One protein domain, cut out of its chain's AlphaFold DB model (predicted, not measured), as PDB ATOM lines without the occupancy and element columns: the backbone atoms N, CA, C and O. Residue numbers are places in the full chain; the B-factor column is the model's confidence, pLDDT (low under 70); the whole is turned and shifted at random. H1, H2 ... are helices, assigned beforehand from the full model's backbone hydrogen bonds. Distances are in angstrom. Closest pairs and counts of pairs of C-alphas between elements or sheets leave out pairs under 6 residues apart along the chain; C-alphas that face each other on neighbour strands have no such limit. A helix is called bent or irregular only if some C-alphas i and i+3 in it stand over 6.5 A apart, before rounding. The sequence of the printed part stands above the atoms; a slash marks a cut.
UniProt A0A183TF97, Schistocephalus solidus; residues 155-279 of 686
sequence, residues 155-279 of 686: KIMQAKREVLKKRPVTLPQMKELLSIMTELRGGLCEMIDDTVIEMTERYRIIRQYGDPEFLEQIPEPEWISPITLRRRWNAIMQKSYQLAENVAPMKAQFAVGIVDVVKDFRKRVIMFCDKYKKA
ATOM      1  N   LYS A 155     301.188 159.946 237.089       93.00
ATOM      2  CA  LYS A 155     300.509 159.351 235.920       93.00
ATOM      3  C   LYS A 155     301.420 159.310 234.692       93.00
ATOM      4  O   LYS A 155     301.541 158.257 234.065       93.00
ATOM      5  N   ILE A 156     302.097 160.420 234.380       90.44
ATOM      6  CA  ILE A 156     303.039 160.504 233.251       90.44
ATOM      7  C   ILE A 156     304.174 159.494 233.443       90.44
ATOM      8  O   ILE A 156     304.446 158.677 232.563       90.44
ATOM      9  N   MET A 157     304.797 159.493 234.621       90.38
ATOM     10  CA  MET A 157     305.886 158.573 234.948       90.38
ATOM     11  C   MET A 157     305.454 157.105 234.874       90.38
ATOM     12  O   MET A 157     306.216 156.266 234.396       90.38
ATOM     13  N   GLN A 158     304.242 156.777 235.328       90.00
ATOM     14  CA  GLN A 158     303.720 155.416 235.275       90.00
ATOM     15  C   GLN A 158     303.482 154.963 233.833       90.00
ATOM     16  O   GLN A 158     303.925 153.875 233.475       90.00
ATOM     17  N   ALA A 159     302.885 155.809 232.990       89.44
ATOM     18  CA  ALA A 159     302.689 155.506 231.573       89.44
ATOM     19  C   ALA A 159     304.023 155.200 230.866       89.44
ATOM     20  O   ALA A 159     304.153 154.175 230.198       89.44
ATOM     21  N   LYS A 160     305.051 156.032 231.085       87.94
ATOM     22  CA  LYS A 160     306.391 155.813 230.506       87.94
ATOM     23  C   LYS A 160     307.059 154.556 231.068       87.94
ATOM     24  O   LYS A 160     307.681 153.796 230.327       87.94
ATOM     25  N   ARG A 161     306.881 154.282 232.363       87.69
ATOM     26  CA  ARG A 161     307.388 153.068 233.012       87.69
ATOM     27  C   ARG A 161     306.786 151.791 232.423       87.69
ATOM     28  O   ARG A 161     307.514 150.809 232.320       87.69
ATOM     29  N   GLU A 162     305.504 151.775 232.059       87.31
ATOM     30  CA  GLU A 162     304.884 150.587 231.452       87.31
ATOM     31  C   GLU A 162     305.482 150.253 230.083       87.31
ATOM     32  O   GLU A 162     305.652 149.077 229.764       87.31
ATOM     33  N   VAL A 163     305.884 151.259 229.304       84.06
ATOM     34  CA  VAL A 163     306.556 151.018 228.020       84.06
ATOM     35  C   VAL A 163     307.985 150.512 228.227       84.06
ATOM     36  O   VAL A 163     308.376 149.540 227.590       84.06
ATOM     37  N   LEU A 164     308.727 151.065 229.196       84.19
ATOM     38  CA  LEU A 164     310.079 150.592 229.546       84.19
ATOM     39  C   LEU A 164     310.127 149.129 230.031       84.19
ATOM     40  O   LEU A 164     311.199 148.530 230.049       84.19
ATOM     41  N   LYS A 165     309.000 148.543 230.463       83.94
ATOM     42  CA  LYS A 165     308.935 147.117 230.837       83.94
ATOM     43  C   LYS A 165     308.879 146.188 229.625       83.94
ATOM     44  O   LYS A 165     309.199 145.008 229.759       83.94
ATOM     45  N   LYS A 166     308.418 146.678 228.472       81.62
ATOM     46  CA  LYS A 166     308.238 145.860 227.272       81.62
ATOM     47  C   LYS A 166     309.572 145.728 226.545       81.62
ATOM     48  O   LYS A 166     310.287 146.708 226.356       81.62
ATOM     49  N   ARG A 167     309.898 144.511 226.108       77.38
ATOM     50  CA  ARG A 167     311.067 144.269 225.255       77.38
ATOM     51  C   ARG A 167     310.660 144.492 223.794       77.38
ATOM     52  O   ARG A 167     309.725 143.824 223.351       77.38
ATOM     53  N   PRO A 168     311.306 145.407 223.054       79.38
ATOM     54  CA  PRO A 168     310.932 145.673 221.673       79.38
ATOM     55  C   PRO A 168     311.367 144.506 220.782       79.38
ATOM     56  O   PRO A 168     312.529 144.109 220.803       79.38
ATOM     57  N   VAL A 169     310.430 143.959 220.008       79.75
ATOM     58  CA  VAL A 169     310.694 142.906 219.006       79.75
ATOM     59  C   VAL A 169     310.518 143.454 217.589       79.75
ATOM     60  O   VAL A 169     311.175 143.001 216.659       79.75
ATOM     61  N   THR A 170     309.658 144.460 217.419       83.06
ATOM     62  CA  THR A 170     309.387 145.094 216.125       83.06
ATOM     63  C   THR A 170     309.991 146.496 216.043       83.06
ATOM     64  O   THR A 170     310.185 147.170 217.057       83.06
ATOM     65  N   LEU A 171     310.248 146.972 214.822       78.19
ATOM     66  CA  LEU A 171     310.749 148.327 214.579       78.19
ATOM     67  C   LEU A 171     309.840 149.425 215.188       78.19
ATOM     68  O   LEU A 171     310.385 150.327 215.820       78.19
ATOM     69  N   PRO A 172     308.492 149.367 215.102       83.56
ATOM     70  CA  PRO A 172     307.627 150.340 215.778       83.56
ATOM     71  C   PRO A 172     307.785 150.348 217.303       83.56
ATOM     72  O   PRO A 172     307.868 151.416 217.902       83.56
ATOM     73  N   GLN A 173     307.899 149.172 217.932       84.44
ATOM     74  CA  GLN A 173     308.138 149.069 219.378       84.44
ATOM     75  C   GLN A 173     309.518 149.622 219.759       84.44
ATOM     76  O   GLN A 173     309.670 150.250 220.804       84.44
ATOM     77  N   MET A 174     310.522 149.411 218.903       84.75
ATOM     78  CA  MET A 174     311.857 149.981 219.082       84.75
ATOM     79  C   MET A 174     311.830 151.510 218.985       84.75
ATOM     80  O   MET A 174     312.407 152.186 219.833       84.75
ATOM     81  N   LYS A 175     311.121 152.065 217.993       84.31
ATOM     82  CA  LYS A 175     310.926 153.516 217.846       84.31
ATOM     83  C   LYS A 175     310.240 154.114 219.072       84.31
ATOM     84  O   LYS A 175     310.729 155.099 219.616       84.31
ATOM     85  N   GLU A 176     309.148 153.504 219.534       85.88
ATOM     86  CA  GLU A 176     308.423 153.944 220.733       85.88
ATOM     87  C   GLU A 176     309.344 153.960 221.962       85.88
ATOM     88  O   GLU A 176     309.397 154.951 222.694       85.88
ATOM     89  N   LEU A 177     310.140 152.901 222.149       86.88
ATOM     90  CA  LEU A 177     311.084 152.812 223.256       86.88
ATOM     91  C   LEU A 177     312.165 153.902 223.186       86.88
ATOM     92  O   LEU A 177     312.404 154.587 224.179       86.88
ATOM     93  N   LEU A 178     312.800 154.087 222.026       85.69
ATOM     94  CA  LEU A 178     313.851 155.092 221.832       85.69
ATOM     95  C   LEU A 178     313.303 156.524 221.965       85.69
ATOM     96  O   LEU A 178     313.976 157.386 222.535       85.69
ATOM     97  N   SER A 179     312.070 156.776 221.513       87.62
ATOM     98  CA  SER A 179     311.380 158.060 221.709       87.62
ATOM     99  C   SER A 179     311.172 158.344 223.192       87.62
ATOM    100  O   SER A 179     311.514 159.411 223.685       87.62
ATOM    101  N   ILE A 180     310.700 157.359 223.956       87.25
ATOM    102  CA  ILE A 180     310.527 157.527 225.402       87.25
ATOM    103  C   ILE A 180     311.872 157.740 226.093       87.25
ATOM    104  O   ILE A 180     311.976 158.580 226.979       87.25
ATOM    105  N   MET A 181     312.921 157.026 225.693       85.19
ATOM    106  CA  MET A 181     314.251 157.208 226.274       85.19
ATOM    107  C   MET A 181     314.839 158.596 225.995       85.19
ATOM    108  O   MET A 181     315.507 159.156 226.865       85.19
ATOM    109  N   THR A 182     314.590 159.157 224.811       85.31
ATOM    110  CA  THR A 182     315.001 160.528 224.478       85.31
ATOM    111  C   THR A 182     314.161 161.559 225.232       85.31
ATOM    112  O   THR A 182     314.729 162.475 225.819       85.31
ATOM    113  N   GLU A 183     312.843 161.369 225.338       85.62
ATOM    114  CA  GLU A 183     311.960 162.218 226.152       85.62
ATOM    115  C   GLU A 183     312.351 162.226 227.638       85.62
ATOM    116  O   GLU A 183     312.385 163.292 228.252       85.62
ATOM    117  N   LEU A 184     312.677 161.057 228.211       86.50
ATOM    118  CA  LEU A 184     313.103 160.911 229.609       86.50
ATOM    119  C   LEU A 184     314.404 161.668 229.903       86.50
ATOM    120  O   LEU A 184     314.568 162.196 231.000       86.50
ATOM    121  N   ARG A 185     315.321 161.722 228.931       81.19
ATOM    122  CA  ARG A 185     316.596 162.451 229.034       81.19
ATOM    123  C   ARG A 185     316.479 163.932 228.671       81.19
ATOM    124  O   ARG A 185     317.380 164.691 229.000       81.19
ATOM    125  N   GLY A 186     315.414 164.317 227.972       83.00
ATOM    126  CA  GLY A 186     315.130 165.690 227.568       83.00
ATOM    127  C   GLY A 186     314.140 166.372 228.509       83.00
ATOM    128  O   GLY A 186     314.288 166.338 229.730       83.00
ATOM    129  N   GLY A 187     313.095 166.969 227.929       79.50
ATOM    130  CA  GLY A 187     312.169 167.863 228.637       79.50
ATOM    131  C   GLY A 187     311.381 167.243 229.797       79.50
ATOM    132  O   GLY A 187     310.860 167.981 230.630       79.50
ATOM    133  N   LEU A 188     311.300 165.910 229.911       84.88
ATOM    134  CA  LEU A 188     310.679 165.295 231.090       84.88
ATOM    135  C   LEU A 188     311.534 165.452 232.352       84.88
ATOM    136  O   LEU A 188     310.962 165.512 233.435       84.88
ATOM    137  N   CYS A 189     312.865 165.533 232.239       86.50
ATOM    138  CA  CYS A 189     313.716 165.751 233.408       86.50
ATOM    139  C   CYS A 189     313.477 167.142 233.999       86.50
ATOM    140  O   CYS A 189     313.178 167.243 235.185       86.50
ATOM    141  N   GLU A 190     313.508 168.177 233.154       86.81
ATOM    142  CA  GLU A 190     313.248 169.568 233.551       86.81
ATOM    143  C   GLU A 190     311.854 169.715 234.167       86.81
ATOM    144  O   GLU A 190     311.713 170.228 235.272       86.81
ATOM    145  N   MET A 191     310.829 169.151 233.518       90.00
ATOM    146  CA  MET A 191     309.463 169.173 234.041       90.00
ATOM    147  C   MET A 191     309.361 168.513 235.424       90.00
ATOM    148  O   MET A 191     308.723 169.059 236.324       90.00
ATOM    149  N   ILE A 192     309.990 167.351 235.628       90.62
ATOM    150  CA  ILE A 192     309.956 166.681 236.933       90.62
ATOM    151  C   ILE A 192     310.740 167.474 237.983       90.62
ATOM    152  O   ILE A 192     310.258 167.600 239.109       90.62
ATOM    153  N   ASP A 193     311.898 168.037 237.641       89.94
ATOM    154  CA  ASP A 193     312.668 168.887 238.552       89.94
ATOM    155  C   ASP A 193     311.849 170.109 239.000       89.94
ATOM    156  O   ASP A 193     311.701 170.330 240.205       89.94
ATOM    157  N   ASP A 194     311.209 170.811 238.063       91.19
ATOM    158  CA  ASP A 194     310.331 171.950 238.349       91.19
ATOM    159  C   ASP A 194     309.146 171.552 239.235       91.19
ATOM    160  O   ASP A 194     308.839 172.233 240.217       91.19
ATOM    161  N   THR A 195     308.489 170.418 238.948       92.31
ATOM    162  CA  THR A 195     307.372 169.943 239.784       92.31
ATOM    163  C   THR A 195     307.814 169.628 241.211       92.31
ATOM    164  O   THR A 195     307.099 169.964 242.155       92.31
ATOM    165  N   VAL A 196     308.995 169.029 241.397       93.31
ATOM    166  CA  VAL A 196     309.537 168.726 242.727       93.31
ATOM    167  C   VAL A 196     309.869 170.015 243.479       93.31
ATOM    168  O   VAL A 196     309.552 170.107 244.668       93.31
ATOM    169  N   ILE A 197     310.459 171.011 242.811       92.38
ATOM    170  CA  ILE A 197     310.772 172.320 243.404       92.38
ATOM    171  C   ILE A 197     309.485 173.026 243.840       92.38
ATOM    172  O   ILE A 197     309.351 173.391 245.009       92.38
ATOM    173  N   GLU A 198     308.503 173.143 242.946       92.38
ATOM    174  CA  GLU A 198     307.221 173.792 243.237       92.38
ATOM    175  C   GLU A 198     306.468 173.094 244.374       92.38
ATOM    176  O   GLU A 198     305.960 173.751 245.283       92.38
ATOM    177  N   MET A 199     306.419 171.758 244.378       93.81
ATOM    178  CA  MET A 199     305.809 171.013 245.480       93.81
ATOM    179  C   MET A 199     306.538 171.263 246.805       93.81
ATOM    180  O   MET A 199     305.889 171.458 247.832       93.81
ATOM    181  N   THR A 200     307.873 171.284 246.791       93.56
ATOM    182  CA  THR A 200     308.687 171.518 247.993       93.56
ATOM    183  C   THR A 200     308.417 172.903 248.578       93.56
ATOM    184  O   THR A 200     308.181 173.018 249.781       93.56
ATOM    185  N   GLU A 201     308.358 173.941 247.740       92.88
ATOM    186  CA  GLU A 201     308.039 175.303 248.183       92.88
ATOM    187  C   GLU A 201     306.618 175.423 248.745       92.88
ATOM    188  O   GLU A 201     306.400 176.069 249.772       92.88
ATOM    189  N   ARG A 202     305.638 174.746 248.138       94.00
ATOM    190  CA  ARG A 202     304.258 174.742 248.644       94.00
ATOM    191  C   ARG A 202     304.159 174.077 250.011       94.00
ATOM    192  O   ARG A 202     303.582 174.664 250.924       94.00
ATOM    193  N   TYR A 203     304.767 172.903 250.188       94.12
ATOM    194  CA  TYR A 203     304.804 172.238 251.492       94.12
ATOM    195  C   TYR A 203     305.609 173.038 252.530       94.12
ATOM    196  O   TYR A 203     305.217 173.063 253.698       94.12
ATOM    197  N   ARG A 204     306.668 173.763 252.132       94.88
ATOM    198  CA  ARG A 204     307.383 174.702 253.020       94.88
ATOM    199  C   ARG A 204     306.442 175.779 253.560       94.88
ATOM    200  O   ARG A 204     306.380 175.967 254.773       94.88
ATOM    201  N   ILE A 205     305.697 176.454 252.681       94.06
ATOM    202  CA  ILE A 205     304.734 177.503 253.064       94.06
ATOM    203  C   ILE A 205     303.652 176.919 253.974       94.06
ATOM    204  O   ILE A 205     303.354 177.496 255.019       94.06
ATOM    205  N   ILE A 206     303.102 175.750 253.634       94.38
ATOM    206  CA  ILE A 206     302.086 175.104 254.471       94.38
ATOM    207  C   ILE A 206     302.628 174.835 255.876       94.38
ATOM    208  O   ILE A 206     301.965 175.174 256.853       94.38
ATOM    209  N   ARG A 207     303.852 174.315 255.995       93.56
ATOM    210  CA  ARG A 207     304.487 174.048 257.292       93.56
ATOM    211  C   ARG A 207     304.779 175.316 258.093       93.56
ATOM    212  O   ARG A 207     304.714 175.289 259.315       93.56
ATOM    213  N   GLN A 208     305.130 176.405 257.414       93.56
ATOM    214  CA  GLN A 208     305.516 177.663 258.047       93.56
ATOM    215  C   GLN A 208     304.316 178.463 258.569       93.56
ATOM    216  O   GLN A 208     304.418 179.094 259.620       93.56
ATOM    217  N   TYR A 209     303.200 178.467 257.835       92.94
ATOM    218  CA  TYR A 209     302.050 179.328 258.136       92.94
ATOM    219  C   TYR A 209     300.799 178.569 258.598       92.94
ATOM    220  O   TYR A 209     299.840 179.207 259.035       92.94
ATOM    221  N   GLY A 210     300.788 177.237 258.493       90.62
ATOM    222  CA  GLY A 210     299.706 176.387 258.977       90.62
ATOM    223  C   GLY A 210     299.665 176.334 260.497       90.62
ATOM    224  O   GLY A 210     300.693 176.225 261.164       90.62
ATOM    225  N   ASP A 211     298.464 176.419 261.055       91.19
ATOM    226  CA  ASP A 211     298.261 176.233 262.483       91.19
ATOM    227  C   ASP A 211     298.143 174.734 262.834       91.19
ATOM    228  O   ASP A 211     297.833 173.934 261.948       91.19
ATOM    229  N   PRO A 212     298.387 174.322 264.095       91.00
ATOM    230  CA  PRO A 212     298.513 172.904 264.456       91.00
ATOM    231  C   PRO A 212     297.328 172.036 264.013       91.00
ATOM    232  O   PRO A 212     297.526 170.979 263.425       91.00
ATOM    233  N   GLU A 213     296.102 172.540 264.184       90.44
ATOM    234  CA  GLU A 213     294.866 171.847 263.795       90.44
ATOM    235  C   GLU A 213     294.774 171.606 262.277       90.44
ATOM    236  O   GLU A 213     294.209 170.608 261.840       90.44
ATOM    237  N   PHE A 214     295.321 172.508 261.456       92.19
ATOM    238  CA  PHE A 214     295.373 172.329 260.004       92.19
ATOM    239  C   PHE A 214     296.475 171.342 259.602       92.19
ATOM    240  O   PHE A 214     296.271 170.519 258.714       92.19
ATOM    241  N   LEU A 215     297.640 171.413 260.251       92.12
ATOM    242  CA  LEU A 215     298.780 170.550 259.936       92.12
ATOM    243  C   LEU A 215     298.503 169.075 260.258       92.12
ATOM    244  O   LEU A 215     298.901 168.212 259.482       92.12
ATOM    245  N   GLU A 216     297.782 168.791 261.345       91.75
ATOM    246  CA  GLU A 216     297.377 167.431 261.735       91.75
ATOM    247  C   GLU A 216     296.426 166.763 260.725       91.75
ATOM    248  O   GLU A 216     296.377 165.538 260.642       91.75
ATOM    249  N   GLN A 217     295.703 167.545 259.915       91.31
ATOM    250  CA  GLN A 217     294.815 167.013 258.871       91.31
ATOM    251  C   GLN A 217     295.584 166.460 257.663       91.31
ATOM    252  O   GLN A 217     295.002 165.744 256.848       91.31
ATOM    253  N   ILE A 218     296.869 166.801 257.515       91.44
ATOM    254  CA  ILE A 218     297.684 166.410 256.364       91.44
ATOM    255  C   ILE A 218     298.418 165.100 256.688       91.44
ATOM    256  O   ILE A 218     299.285 165.097 257.567       91.44
ATOM    257  N   PRO A 219     298.148 163.998 255.959       91.81
ATOM    258  CA  PRO A 219     298.817 162.723 256.195       91.81
ATOM    259  C   PRO A 219     300.343 162.813 256.041       91.81
ATOM    260  O   PRO A 219     300.845 163.427 255.100       91.81
ATOM    261  N   GLU A 220     301.091 162.100 256.888       88.31
ATOM    262  CA  GLU A 220     302.554 161.954 256.770       88.31
ATOM    263  C   GLU A 220     303.081 161.649 255.349       88.31
ATOM    264  O   GLU A 220     304.056 162.291 254.942       88.31
ATOM    265  N   PRO A 221     302.479 160.741 254.544       89.94
ATOM    266  CA  PRO A 221     302.979 160.454 253.198       89.94
ATOM    267  C   PRO A 221     302.925 161.648 252.233       89.94
ATOM    268  O   PRO A 221     303.715 161.688 251.288       89.94
ATOM    269  N   GLU A 222     302.043 162.626 252.457       90.12
ATOM    270  CA  GLU A 222     301.950 163.817 251.602       90.12
ATOM    271  C   GLU A 222     303.169 164.725 251.778       90.12
ATOM    272  O   GLU A 222     303.736 165.208 250.795       90.12
ATOM    273  N   TRP A 223     303.663 164.864 253.009       90.12
ATOM    274  CA  TRP A 223     304.844 165.673 253.320       90.12
ATOM    275  C   TRP A 223     306.118 165.169 252.638       90.12
ATOM    276  O   TRP A 223     306.977 165.956 252.243       90.12
ATOM    277  N   ILE A 224     306.238 163.851 252.470       92.19
ATOM    278  CA  ILE A 224     307.375 163.206 251.798       92.19
ATOM    279  C   ILE A 224     307.107 162.918 250.315       92.19
ATOM    280  O   ILE A 224     307.932 162.280 249.647       92.19
ATOM    281  N   SER A 225     305.976 163.378 249.773       92.12
ATOM    282  CA  SER A 225     305.608 163.154 248.374       92.12
ATOM    283  C   SER A 225     306.626 163.707 247.362       92.12
ATOM    284  O   SER A 225     306.940 162.958 246.431       92.12
ATOM    285  N   PRO A 226     307.266 164.891 247.543       92.19
ATOM    286  CA  PRO A 226     308.274 165.380 246.592       92.19
ATOM    287  C   PRO A 226     309.520 164.480 246.561       92.19
ATOM    288  O   PRO A 226     310.040 164.136 245.499       92.19
ATOM    289  N   ILE A 227     309.965 164.014 247.735       92.00
ATOM    290  CA  ILE A 227     311.108 163.098 247.873       92.00
ATOM    291  C   ILE A 227     310.781 161.751 247.224       92.00
ATOM    292  O   ILE A 227     311.601 161.170 246.509       92.00
ATOM    293  N   THR A 228     309.570 161.247 247.457       92.88
ATOM    294  CA  THR A 228     309.101 159.981 246.889       92.88
ATOM    295  C   THR A 228     309.004 160.061 245.367       92.88
ATOM    296  O   THR A 228     309.421 159.124 244.681       92.88
ATOM    297  N   LEU A 229     308.517 161.183 244.828       93.25
ATOM    298  CA  LEU A 229     308.463 161.451 243.393       93.25
ATOM    299  C   LEU A 229     309.869 161.440 242.779       93.25
ATOM    300  O   LEU A 229     310.117 160.683 241.839       93.25
ATOM    301  N   ARG A 230     310.823 162.167 243.380       93.94
ATOM    302  CA  ARG A 230     312.223 162.191 242.929       93.94
ATOM    303  C   ARG A 230     312.875 160.809 242.972       93.94
ATOM    304  O   ARG A 230     313.554 160.415 242.026       93.94
ATOM    305  N   ARG A 231     312.638 160.028 244.030       92.69
ATOM    306  CA  ARG A 231     313.131 158.642 244.130       92.69
ATOM    307  C   ARG A 231     312.560 157.751 243.026       92.69
ATOM    308  O   ARG A 231     313.308 157.001 242.402       92.69
ATOM    309  N   ARG A 232     311.251 157.841 242.758       91.50
ATOM    310  CA  ARG A 232     310.597 157.095 241.668       91.50
ATOM    311  C   ARG A 232     311.159 157.492 240.302       91.50
ATOM    312  O   ARG A 232     311.378 156.609 239.477       91.50
ATOM    313  N   TRP A 233     311.423 158.779 240.085       93.12
ATOM    314  CA  TRP A 233     312.032 159.290 238.856       93.12
ATOM    315  C   TRP A 233     313.441 158.742 238.653       93.12
ATOM    316  O   TRP A 233     313.715 158.129 237.623       93.12
ATOM    317  N   ASN A 234     314.294 158.836 239.673       91.38
ATOM    318  CA  ASN A 234     315.653 158.299 239.616       91.38
ATOM    319  C   ASN A 234     315.657 156.787 239.319       91.38
ATOM    320  O   ASN A 234     316.464 156.318 238.521       91.38
ATOM    321  N   ALA A 235     314.718 156.024 239.892       91.06
ATOM    322  CA  ALA A 235     314.576 154.596 239.607       91.06
ATOM    323  C   ALA A 235     314.152 154.306 238.152       91.06
ATOM    324  O   ALA A 235     314.592 153.316 237.567       91.06
ATOM    325  N   ILE A 236     313.300 155.149 237.556       90.38
ATOM    326  CA  ILE A 236     312.923 155.054 236.136       90.38
ATOM    327  C   ILE A 236     314.123 155.388 235.245       90.38
ATOM    328  O   ILE A 236     314.405 154.639 234.310       90.38
ATOM    329  N   MET A 237     314.865 156.448 235.570       90.25
ATOM    330  CA  MET A 237     316.068 156.845 234.836       90.25
ATOM    331  C   MET A 237     317.137 155.754 234.866       90.25
ATOM    332  O   MET A 237     317.648 155.368 233.819       90.25
ATOM    333  N   GLN A 238     317.417 155.177 236.038       88.81
ATOM    334  CA  GLN A 238     318.374 154.077 236.167       88.81
ATOM    335  C   GLN A 238     317.981 152.871 235.304       88.81
ATOM    336  O   GLN A 238     318.820 152.320 234.592       88.81
ATOM    337  N   LYS A 239     316.694 152.494 235.304       86.56
ATOM    338  CA  LYS A 239     316.186 151.428 234.428       86.56
ATOM    339  C   LYS A 239     316.306 151.780 232.948       86.56
ATOM    340  O   LYS A 239     316.639 150.909 232.153       86.56
ATOM    341  N   SER A 240     316.059 153.035 232.574       87.38
ATOM    342  CA  SER A 240     316.236 153.505 231.197       87.38
ATOM    343  C   SER A 240     317.697 153.415 230.746       87.38
ATOM    344  O   SER A 240     317.947 152.977 229.626       87.38
ATOM    345  N   TYR A 241     318.665 153.751 231.607       86.50
ATOM    346  CA  TYR A 241     320.092 153.591 231.301       86.50
ATOM    347  C   TYR A 241     320.481 152.122 231.106       86.50
ATOM    348  O   TYR A 241     321.070 151.790 230.081       86.50
ATOM    349  N   GLN A 242     320.068 151.235 232.015       85.94
ATOM    350  CA  GLN A 242     320.316 149.791 231.888       85.94
ATOM    351  C   GLN A 242     319.698 149.210 230.611       85.94
ATOM    352  O   GLN A 242     320.297 148.387 229.921       85.94
ATOM    353  N   LEU A 243     318.480 149.637 230.270       85.06
ATOM    354  CA  LEU A 243     317.815 149.186 229.057       85.06
ATOM    355  C   LEU A 243     318.507 149.715 227.793       85.06
ATOM    356  O   LEU A 243     318.559 148.994 226.802       85.06
ATOM    357  N   ALA A 244     319.080 150.922 227.832       83.62
ATOM    358  CA  ALA A 244     319.837 151.485 226.715       83.62
ATOM    359  C   ALA A 244     321.020 150.602 226.309       83.62
ATOM    360  O   ALA A 244     321.206 150.342 225.122       83.62
ATOM    361  N   GLU A 245     321.778 150.115 227.292       83.88
ATOM    362  CA  GLU A 245     322.912 149.216 227.062       83.88
ATOM    363  C   GLU A 245     322.446 147.880 226.475       83.88
ATOM    364  O   GLU A 245     322.980 147.414 225.470       83.88
ATOM    365  N   ASN A 246     321.376 147.305 227.030       83.38
ATOM    366  CA  ASN A 246     320.824 146.029 226.564       83.38
ATOM    367  C   ASN A 246     320.214 146.099 225.152       83.38
ATOM    368  O   ASN A 246     320.163 145.093 224.442       83.38
ATOM    369  N   VAL A 247     319.711 147.268 224.748       84.88
ATOM    370  CA  VAL A 247     319.057 147.491 223.449       84.88
ATOM    371  C   VAL A 247     320.049 147.942 222.373       84.88
ATOM    372  O   VAL A 247     319.757 147.781 221.189       84.88
ATOM    373  N   ALA A 248     321.244 148.415 222.742       84.19
ATOM    374  CA  ALA A 248     322.291 148.839 221.811       84.19
ATOM    375  C   ALA A 248     322.580 147.854 220.650       84.19
ATOM    376  O   ALA A 248     322.575 148.302 219.500       84.19
ATOM    377  N   PRO A 249     322.764 146.530 220.864       85.50
ATOM    378  CA  PRO A 249     323.011 145.602 219.754       85.50
ATOM    379  C   PRO A 249     321.797 145.453 218.826       85.50
ATOM    380  O   PRO A 249     321.942 145.388 217.607       85.50
ATOM    381  N   MET A 250     320.586 145.459 219.387       83.62
ATOM    382  CA  MET A 250     319.337 145.423 218.621       83.62
ATOM    383  C   MET A 250     319.162 146.707 217.797       83.62
ATOM    384  O   MET A 250     318.818 146.645 216.620       83.62
ATOM    385  N   LYS A 251     319.466 147.870 218.388       83.81
ATOM    386  CA  LYS A 251     319.469 149.175 217.716       83.81
ATOM    387  C   LYS A 251     320.389 149.162 216.491       83.81
ATOM    388  O   LYS A 251     319.977 149.618 215.430       83.81
ATOM    389  N   ALA A 252     321.588 148.587 216.616       86.06
ATOM    390  CA  ALA A 252     322.531 148.460 215.504       86.06
ATOM    391  C   ALA A 252     321.991 147.568 214.368       86.06
ATOM    392  O   ALA A 252     322.120 147.924 213.199       86.06
ATOM    393  N   GLN A 253     321.327 146.453 214.692       85.62
ATOM    394  CA  GLN A 253     320.696 145.588 213.685       85.62
ATOM    395  C   GLN A 253     319.566 146.303 212.929       85.62
ATOM    396  O   GLN A 253     319.523 146.259 211.699       85.62
ATOM    397  N   PHE A 254     318.681 147.015 213.639       84.00
ATOM    398  CA  PHE A 254     317.626 147.808 212.997       84.00
ATOM    399  C   PHE A 254     318.192 148.967 212.169       84.00
ATOM    400  O   PHE A 254     317.647 149.271 211.109       84.00
ATOM    401  N   ALA A 255     319.297 149.583 212.602       86.62
ATOM    402  CA  ALA A 255     319.963 150.648 211.859       86.62
ATOM    403  C   ALA A 255     320.434 150.188 210.472       86.62
ATOM    404  O   ALA A 255     320.202 150.897 209.496       86.62
ATOM    405  N   VAL A 256     321.008 148.983 210.360       87.31
ATOM    406  CA  VAL A 256     321.397 148.409 209.058       87.31
ATOM    407  C   VAL A 256     320.180 148.243 208.144       87.31
ATOM    408  O   VAL A 256     320.219 148.672 206.994       87.31
ATOM    409  N   GLY A 257     319.073 147.702 208.664       86.69
ATOM    410  CA  GLY A 257     317.836 147.550 207.893       86.69
ATOM    411  C   GLY A 257     317.261 148.888 207.409       86.69
ATOM    412  O   GLY A 257     316.860 149.007 206.255       86.69
ATOM    413  N   ILE A 258     317.274 149.923 208.258       87.19
ATOM    414  CA  ILE A 258     316.802 151.266 207.888       87.19
ATOM    415  C   ILE A 258     317.675 151.901 206.807       87.19
ATOM    416  O   ILE A 258     317.133 152.536 205.907       87.19
ATOM    417  N   VAL A 259     318.994 151.700 206.835       88.94
ATOM    418  CA  VAL A 259     319.885 152.213 205.783       88.94
ATOM    419  C   VAL A 259     319.484 151.675 204.405       88.94
ATOM    420  O   VAL A 259     319.495 152.427 203.429       88.94
ATOM    421  N   ASP A 260     319.083 150.409 204.306       88.81
ATOM    422  CA  ASP A 260     318.628 149.837 203.036       88.81
ATOM    423  C   ASP A 260     317.239 150.343 202.622       88.81
ATOM    424  O   ASP A 260     317.032 150.649 201.445       88.81
ATOM    425  N   VAL A 261     316.324 150.557 203.576       90.31
ATOM    426  CA  VAL A 261     315.023 151.204 203.309       90.31
ATOM    427  C   VAL A 261     315.208 152.644 202.816       90.31
ATOM    428  O   VAL A 261     314.562 153.051 201.856       90.31
ATOM    429  N   VAL A 262     316.130 153.410 203.406       91.31
ATOM    430  CA  VAL A 262     316.455 154.783 202.983       91.31
ATOM    431  C   VAL A 262     317.012 154.806 201.556       91.31
ATOM    432  O   VAL A 262     316.654 155.687 200.765       91.31
ATOM    433  N   LYS A 263     317.849 153.825 201.183       90.81
ATOM    434  CA  LYS A 263     318.339 153.676 199.800       90.81
ATOM    435  C   LYS A 263     317.202 153.376 198.825       90.81
ATOM    436  O   LYS A 263     317.173 153.976 197.749       90.81
ATOM    437  N   ASP A 264     316.290 152.468 199.171       92.44
ATOM    438  CA  ASP A 264     315.127 152.153 198.332       92.44
ATOM    439  C   ASP A 264     314.192 153.362 198.181       92.44
ATOM    440  O   ASP A 264     313.841 153.756 197.067       92.44
ATOM    441  N   PHE A 265     313.885 154.033 199.292       93.88
ATOM    442  CA  PHE A 265     313.074 155.245 199.296       93.88
ATOM    443  C   PHE A 265     313.695 156.339 198.420       93.88
ATOM    444  O   PHE A 265     313.003 156.945 197.603       93.88
ATOM    445  N   ARG A 266     315.020 156.539 198.489       92.38
ATOM    446  CA  ARG A 266     315.723 157.487 197.611       92.38
ATOM    447  C   ARG A 266     315.539 157.146 196.132       92.38
ATOM    448  O   ARG A 266     315.287 158.051 195.341       92.38
ATOM    449  N   LYS A 267     315.613 155.866 195.748       92.88
ATOM    450  CA  LYS A 267     315.336 155.440 194.364       92.88
ATOM    451  C   LYS A 267     313.895 155.753 193.962       92.88
ATOM    452  O   LYS A 267     313.682 156.292 192.880       92.88
ATOM    453  N   ARG A 268     312.914 155.481 194.830       93.31
ATOM    454  CA  ARG A 268     311.498 155.799 194.569       93.31
ATOM    455  C   ARG A 268     311.240 157.297 194.427       93.31
ATOM    456  O   ARG A 268     310.517 157.686 193.514       93.31
ATOM    457  N   VAL A 269     311.879 158.137 195.243       93.06
ATOM    458  CA  VAL A 269     311.802 159.602 195.104       93.06
ATOM    459  C   VAL A 269     312.379 160.056 193.763       93.06
ATOM    460  O   VAL A 269     311.746 160.864 193.088       93.06
ATOM    461  N   ILE A 270     313.525 159.513 193.330       92.38
ATOM    462  CA  ILE A 270     314.110 159.838 192.017       92.38
ATOM    463  C   ILE A 270     313.152 159.435 190.887       92.38
ATOM    464  O   ILE A 270     312.844 160.259 190.029       92.38
ATOM    465  N   MET A 271     312.604 158.215 190.926       92.38
ATOM    466  CA  MET A 271     311.628 157.753 189.929       92.38
ATOM    467  C   MET A 271     310.372 158.636 189.886       92.38
ATOM    468  O   MET A 271     309.881 158.955 188.805       92.38
ATOM    469  N   PHE A 272     309.866 159.064 191.046       93.56
ATOM    470  CA  PHE A 272     308.746 160.001 191.137       93.56
ATOM    471  C   PHE A 272     309.090 161.362 190.519       93.56
ATOM    472  O   PHE A 272     308.304 161.898 189.737       93.56
ATOM    473  N   CYS A 273     310.278 161.901 190.809       90.94
ATOM    474  CA  CYS A 273     310.736 163.166 190.239       90.94
ATOM    475  C   CYS A 273     310.865 163.090 188.712       90.94
ATOM    476  O   CYS A 273     310.446 164.008 188.010       90.94
ATOM    477  N   ASP A 274     311.393 161.984 188.184       91.19
ATOM    478  CA  ASP A 274     311.509 161.769 186.740       91.19
ATOM    479  C   ASP A 274     310.139 161.616 186.071       91.19
ATOM    480  O   ASP A 274     309.908 162.171 184.992       91.19
ATOM    481  N   LYS A 275     309.200 160.921 186.726       90.62
ATOM    482  CA  LYS A 275     307.804 160.821 186.281       90.62
ATOM    483  C   LYS A 275     307.138 162.201 186.247       90.62
ATOM    484  O   LYS A 275     306.501 162.529 185.248       90.62
ATOM    485  N   TYR A 276     307.332 163.029 187.276       89.56
ATOM    486  CA  TYR A 276     306.799 164.394 187.332       89.56
ATOM    487  C   TYR A 276     307.391 165.300 186.244       89.56
ATOM    488  O   TYR A 276     306.661 166.045 185.599       89.56
ATOM    489  N   LYS A 277     308.696 165.207 185.964       86.44
ATOM    490  CA  LYS A 277     309.329 165.990 184.886       86.44
ATOM    491  C   LYS A 277     308.797 165.630 183.497       86.44
ATOM    492  O   LYS A 277     308.701 166.507 182.644       86.44
ATOM    493  N   LYS A 278     308.471 164.355 183.256       86.31
ATOM    494  CA  LYS A 278     307.985 163.870 181.951       86.31
ATOM    495  C   LYS A 278     306.484 164.064 181.746       86.31
ATOM    496  O   LYS A 278     306.069 164.410 180.648       86.31
ATOM    497  N   ALA A 279     305.686 163.795 182.776       83.69
ATOM    498  CA  ALA A 279     304.226 163.706 182.690       83.69
ATOM    499  C   ALA A 279     303.518 164.550 183.762       83.69
ATOM    500  O   ALA A 279     302.390 164.258 184.151       83.69
TER     501      ALA A 279
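AT A GLANCE: This is residues 155 to 279 of the 686 residues of a protein of Schistocephalus solidus (UniProt A0A183TF97). A slender helical body continues into one long arm: H3 and the arm H6a of the bent helix H6 run antiparallel as a narrow pair, H1 and H2 pack near the bend, and residues 259 to 279 of H6b stick out. The short H4 and H5 make the turn at the far end of the body. The printed part has 125 residues with six named helices, H1 to H6 in order, and no named strand: all helix. The whole is extended, with a radius of gyration of the C-alphas of 23.6 A and spans of 82 by 36 by 16 A.

IN THESE COORDINATES: H1, residues 155 to 164, begins at C-alpha 155 (300.509, 159.351, 235.920). H2 is residues 171 to 185, H3 residues 187 to 209, 33.2 A long, H4 residues 212 to 215 and H5 residues 220 to 223. H6, residues 225 to 279, was assigned as one helix by its hydrogen bonds but is bent: C-alphas 246 and 249 are 7.2 A apart. H6a, residues 225 to 246, is 31.6 A long; H6b, residues 249 to 279, is 45.3 A and ends at C-alpha 279 (304.226, 163.706, 182.690).

HOW THE PARTS SIT: H1 touches H6a at a shallow tilt of 20 degrees, the same way; their closest C-alphas, Arg 161 and Ile 236, are 6.7 A apart. H1 and H2 only just touch, with 3 pairs of C-alphas within 8 A, the closest Leu 164 and Leu 177. H3 touches H6a at 17 degrees, a shallow tilt, opposite ways, with C-alphas of Val 196 and Pro 226 at 5.3 A. H6a and H6b stand about perpendicular, at 78 degrees. Every O i to N i+4 pair is within hydrogen-bond range in H2, H3, H6a and H6b, and 5 of 6 in H1; H4 and H5 are too short for one.

THE WHOLE: The C-alphas of Pro 212 and Lys 278, the two farthest apart, are 83.5 A from each other. The printed part has no cut and no long link, and no printed residue is under 70 in pLDDT.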